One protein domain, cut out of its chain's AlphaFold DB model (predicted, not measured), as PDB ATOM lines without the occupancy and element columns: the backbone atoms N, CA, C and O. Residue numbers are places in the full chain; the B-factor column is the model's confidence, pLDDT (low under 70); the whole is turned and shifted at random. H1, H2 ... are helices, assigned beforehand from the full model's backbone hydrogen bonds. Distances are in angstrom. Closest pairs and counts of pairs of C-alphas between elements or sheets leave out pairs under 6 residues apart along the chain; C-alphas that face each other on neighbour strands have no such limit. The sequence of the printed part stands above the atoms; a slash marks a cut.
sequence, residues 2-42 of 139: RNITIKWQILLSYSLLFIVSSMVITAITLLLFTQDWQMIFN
ATOM      1  N   ARG A   2      89.255  28.742  87.057       49.09
ATOM      2  CA  ARG A   2      87.798  28.516  87.081       49.09
ATOM      3  C   ARG A   2      87.291  28.938  88.460       49.09
ATOM      4  O   ARG A   2      87.685  28.309  89.439       49.09
ATOM      5  N   ASN A   3      86.505  30.013  88.532       45.56
ATOM      6  CA  ASN A   3      85.863  30.476  89.763       45.56
ATOM      7  C   ASN A   3      85.096  29.307  90.390       45.56
ATOM      8  O   ASN A   3      84.090  28.851  89.852       45.56
ATOM      9  N   ILE A   4      85.607  28.789  91.506       54.47
ATOM     10  CA  ILE A   4      84.877  27.844  92.342       54.47
ATOM     11  C   ILE A   4      83.892  28.709  93.123       54.47
ATOM     12  O   ILE A   4      84.215  29.223  94.189       54.47
ATOM     13  N   THR A   5      82.715  28.952  92.552       62.84
ATOM     14  CA  THR A   5      81.613  29.574  93.283       62.84
ATOM     15  C   THR A   5      81.084  28.535  94.264       62.84
ATOM     16  O   THR A   5      80.287  27.663  93.921       62.84
ATOM     17  N   ILE A   6      81.606  28.565  95.493       66.00
ATOM     18  CA  ILE A   6      81.098  27.737  96.587       66.00
ATOM     19  C   ILE A   6      79.676  28.221  96.866       66.00
ATOM     20  O   ILE A   6      79.460  29.287  97.439       66.00
ATOM     21  N   LYS A   7      78.689  27.454  96.399       78.56
ATOM     22  CA  LYS A   7      77.276  27.712  96.668       78.56
ATOM     23  C   LYS A   7      76.973  27.273  98.101       78.56
ATOM     24  O   LYS A   7      76.513  26.159  98.328       78.56
ATOM     25  N   TRP A   8      77.266  28.151  99.060       72.81
ATOM     26  CA  TRP A   8      77.116  27.910 100.500       72.81
ATOM     27  C   TRP A   8      75.739  27.370 100.894       72.81
ATOM     28  O   TRP A   8      75.661  26.448 101.695       72.81
ATOM     29  N   GLN A   9      74.669  27.873 100.273       83.19
ATOM     30  CA  GLN A   9      73.303  27.396 100.511       83.19
ATOM     31  C   GLN A   9      73.134  25.911 100.179       83.19
ATOM     32  O   GLN A   9      72.526  25.172 100.941       83.19
ATOM     33  N   ILE A  10      73.711  25.461  99.066       79.25
ATOM     34  CA  ILE A  10      73.626  24.062  98.644       79.25
ATOM     35  C   ILE A  10      74.419  23.177  99.609       79.25
ATOM     36  O   ILE A  10      73.933  22.127 100.021       79.25
ATOM     37  N   LEU A  11      75.616  23.621 100.002       78.25
ATOM     38  CA  LEU A  11      76.449  22.907 100.970       78.25
ATOM     39  C   LEU A  11      75.723  22.740 102.314       78.25
ATOM     40  O   LEU A  11      75.706  21.645 102.868       78.25
ATOM     41  N   LEU A  12      75.090  23.815 102.792       84.44
ATOM     42  CA  LEU A  12      74.382  23.850 104.067       84.44
ATOM     43  C   LEU A  12      73.121  22.976 104.037       84.44
ATOM     44  O   LEU A  12      72.873  22.232 104.980       84.44
ATOM     45  N   SER A  13      72.359  22.993 102.939       81.25
ATOM     46  CA  SER A  13      71.206  22.102 102.775       81.25
ATOM     47  C   SER A  13      71.614  20.631 102.791       81.25
ATOM     48  O   SER A  13      70.971  19.830 103.465       81.25
ATOM     49  N   TYR A  14      72.702  20.263 102.104       80.12
ATOM     50  CA  TYR A  14      73.188  18.882 102.125       80.12
ATOM     51  C   TYR A  14      73.717  18.465 103.502       80.12
ATOM     52  O   TYR A  14      73.466  17.335 103.917       80.12
ATOM     53  N   SER A  15      74.393  19.355 104.236       80.19
ATOM     54  CA  SER A  15      74.850  19.039 105.592       80.19
ATOM     55  C   SER A  15      73.687  18.902 106.577       80.19
ATOM     56  O   SER A  15      73.697  17.987 107.395       80.19
ATOM     57  N   LEU A  16      72.654  19.747 106.478       81.25
ATOM     58  CA  LEU A  16      71.438  19.628 107.293       81.25
ATOM     59  C   LEU A  16      70.705  18.313 107.025       81.25
ATOM     60  O   LEU A  16      70.335  17.611 107.962       81.25
ATOM     61  N   LEU A  17      70.534  17.957 105.750       83.25
ATOM     62  CA  LEU A  17      69.859  16.721 105.356       83.25
ATOM     63  C   LEU A  17      70.627  15.494 105.869       83.25
ATOM     64  O   LEU A  17      70.012  14.553 106.363       83.25
ATOM     65  N   PHE A  18      71.962  15.538 105.836       77.31
ATOM     66  CA  PHE A  18      72.820  14.506 106.421       77.31
ATOM     67  C   PHE A  18      72.662  14.383 107.946       77.31
ATOM     68  O   PHE A  18      72.575  13.274 108.466       77.31
ATOM     69  N   ILE A  19      72.579  15.502 108.672       80.44
ATOM     70  CA  ILE A  19      72.365  15.485 110.129       80.44
ATOM     71  C   ILE A  19      71.006  14.859 110.461       80.44
ATOM     72  O   ILE A  19      70.924  13.971 111.311       80.44
ATOM     73  N   VAL A  20      69.948  15.279 109.763       81.69
ATOM     74  CA  VAL A  20      68.593  14.759 109.982       81.69
ATOM     75  C   VAL A  20      68.522  13.268 109.649       81.69
ATOM     76  O   VAL A  20      67.997  12.493 110.446       81.69
ATOM     77  N   SER A  21      69.084  12.837 108.516       77.69
ATOM     78  CA  SER A  21      69.078  11.419 108.142       77.69
ATOM     79  C   SER A  21      69.876  10.562 109.128       77.69
ATOM     80  O   SER A  21      69.411   9.490 109.510       77.69
ATOM     81  N   SER A  22      71.014  11.057 109.621       75.56
ATOM     82  CA  SER A  22      71.806  10.387 110.656       75.56
ATOM     83  C   SER A  22      71.024  10.222 111.961       75.56
ATOM     84  O   SER A  22      71.036   9.139 112.549       75.56
ATOM     85  N   MET A  23      70.310  11.260 112.412       76.88
ATOM     86  CA  MET A  23      69.469  11.178 113.613       76.88
ATOM     87  C   MET A  23      68.349  10.146 113.455       76.88
ATOM     88  O   MET A  23      68.131   9.338 114.354       76.88
ATOM     89  N   VAL A  24      67.682  10.127 112.296       81.31
ATOM     90  CA  VAL A  24      66.603   9.173 112.005       81.31
ATOM     91  C   VAL A  24      67.122   7.737 111.982       81.31
ATOM     92  O   VAL A  24      66.539   6.872 112.630       81.31
ATOM     93  N   ILE A  25      68.238   7.474 111.295       79.88
ATOM     94  CA  ILE A  25      68.844   6.134 111.241       79.88
ATOM     95  C   ILE A  25      69.240   5.669 112.646       79.88
ATOM     96  O   ILE A  25      68.960   4.531 113.021       79.88
ATOM     97  N   THR A  26      69.829   6.553 113.452       75.25
ATOM     98  CA  THR A  26      70.216   6.233 114.835       75.25
ATOM     99  C   THR A  26      68.990   5.909 115.694       75.25
ATOM    100  O   THR A  26      68.990   4.904 116.403       75.25
ATOM    101  N   ALA A  27      67.914   6.695 115.580       73.62
ATOM    102  CA  ALA A  27      66.663   6.452 116.297       73.62
ATOM    103  C   ALA A  27      66.011   5.119 115.900       73.62
ATOM    104  O   ALA A  27      65.608   4.359 116.776       73.62
ATOM    105  N   ILE A  28      65.962   4.801 114.599       81.12
ATOM    106  CA  ILE A  28      65.439   3.521 114.093       81.12
ATOM    107  C   ILE A  28      66.276   2.353 114.621       81.12
ATOM    108  O   ILE A  28      65.722   1.363 115.092       81.12
ATOM    109  N   THR A  29      67.604   2.469 114.581       76.00
ATOM    110  CA  THR A  29      68.508   1.401 115.034       76.00
ATOM    111  C   THR A  29      68.334   1.133 116.531       76.00
ATOM    112  O   THR A  29      68.213  -0.018 116.938       76.00
ATOM    113  N   LEU A  30      68.237   2.185 117.352       71.94
ATOM    114  CA  LEU A  30      67.990   2.059 118.793       71.94
ATOM    115  C   LEU A  30      66.598   1.489 119.105       71.94
ATOM    116  O   LEU A  30      66.465   0.656 119.998       71.94
ATOM    117  N   LEU A  31      65.572   1.886 118.347       76.25
ATOM    118  CA  LEU A  31      64.219   1.340 118.486       76.25
ATOM    119  C   LEU A  31      64.155  -0.155 118.186       76.25
ATOM    120  O   LEU A  31      63.489  -0.896 118.908       76.25
ATOM    121  N   LEU A  32      64.848  -0.590 117.132       79.75
ATOM    122  CA  LEU A  32      64.867  -1.988 116.712       79.75
ATOM    123  C   LEU A  32      65.633  -2.887 117.689       79.75
ATOM    124  O   LEU A  32      65.237  -4.035 117.872       79.75
ATOM    125  N   PHE A  33      66.708  -2.388 118.306       74.25
ATOM    126  CA  PHE A  33      67.583  -3.209 119.150       74.25
ATOM    127  C   PHE A  33      67.252  -3.174 120.642       74.25
ATOM    128  O   PHE A  33      67.425  -4.192 121.308       74.25
ATOM    129  N   THR A  34      66.805  -2.039 121.183       70.06
ATOM    130  CA  THR A  34      66.789  -1.845 122.643       70.06
ATOM    131  C   THR A  34      65.383  -1.757 123.236       70.06
ATOM    132  O   THR A  34      65.251  -1.945 124.438       70.06
ATOM    133  N   GLN A  35      64.342  -1.466 122.437       69.56
ATOM    134  CA  GLN A  35      62.939  -1.215 122.852       69.56
ATOM    135  C   GLN A  35      62.722  -0.156 123.966       69.56
ATOM    136  O   GLN A  35      61.585   0.239 124.219       69.56
ATOM    137  N   ASP A  36      63.791   0.371 124.570       69.81
ATOM    138  CA  ASP A  36      63.778   1.366 125.637       69.81
ATOM    139  C   ASP A  36      64.002   2.788 125.107       69.81
ATOM    140  O   ASP A  36      65.101   3.192 124.717       69.81
ATOM    141  N   TRP A  37      62.946   3.598 125.170       68.25
ATOM    142  CA  TRP A  37      62.943   4.992 124.713       68.25
ATOM    143  C   TRP A  37      63.810   5.925 125.568       68.25
ATOM    144  O   TRP A  37      64.294   6.947 125.081       68.25
ATOM    145  N   GLN A  38      64.043   5.580 126.838       70.38
ATOM    146  CA  GLN A  38      64.824   6.418 127.755       70.38
ATOM    147  C   GLN A  38      66.328   6.403 127.445       70.38
ATOM    148  O   GLN A  38      67.016   7.388 127.716       70.38
ATOM    149  N   MET A  39      66.844   5.340 126.812       66.06
ATOM    150  CA  MET A  39      68.249   5.278 126.392       66.06
ATOM    151  C   MET A  39      68.597   6.309 125.310       66.06
ATOM    152  O   MET A  39      69.746   6.744 125.249       66.06
ATOM    153  N   ILE A  40      67.627   6.749 124.498       67.19
ATOM    154  CA  ILE A  40      67.846   7.726 123.417       67.19
ATOM    155  C   ILE A  40      68.289   9.085 123.981       67.19
ATOM    156  O   ILE A  40      69.120   9.761 123.377       67.19
ATOM    157  N   PHE A  41      67.793   9.472 125.157       72.38
ATOM    158  CA  PHE A  41      68.145  10.743 125.802       72.38
ATOM    159  C   PHE A  41      69.416  10.664 126.654       72.38
ATOM    160  O   PHE A  41      69.866  11.680 127.186       72.38
ATOM    161  N   ASN A  42      70.019   9.481 126.792       79.62
ATOM    162  CA  ASN A  42      71.250   9.348 127.549       79.62
ATOM    163  C   ASN A  42      72.420   9.937 126.752       79.62
ATOM    164  O   ASN A  42      72.801   9.437 125.692       79.62
TER     165      ASN A  42
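What this domain is: This is residues 2 to 42 of the 139 residues of a protein of Moritella marina ATCC 15381 (UniProt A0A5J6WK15). A single long helix, H1, makes most of a rod, with an extended tail, residues 2 to 7, leading into it; past Thr 34, the last residue of H1, the backbone folds back into one short helix, H2. The printed part has 41 residues, two named helices in the order H1, H2, and no named strand: all helix. It is extended, with a radius of gyration of the C-alphas of 16.3 A and spans of 52 by 16 by 10 A.

Where its parts are: Start at C-alpha 2, (87.798, 28.516, 87.081). Find C-alpha 8 at (77.116, 27.910, 100.500); from there H1, residues 8 to 34, runs 38.5 A. H2, residues 37 to 41, ends at C-alpha 41, (68.145, 10.743, 125.802).

How they stand to each other: H1, with residues 27 to 31 alone, only just touches H2, with 3 pairs of C-alphas within 8 A; the closest are those of Leu 30 and Ile 40, 7.3 A apart. Residues 2 to 25, of which 8 to 25 belong to H1, stand free. In H1 every O i to N i+4 pair is within hydrogen-bond range; in H2 0 of 1 is, beside 2 of 2 O i to N i+3 pairs.

The domain as a whole: The C-alphas farthest apart, of Arg 2 and Asp 36, are 52.9 A apart. The printed part has no cut, and the link from H1 to H2 is tight. Look for pLDDT under 70 at residues 2 to 6, 35 to 37 and 39 to 40 of this model.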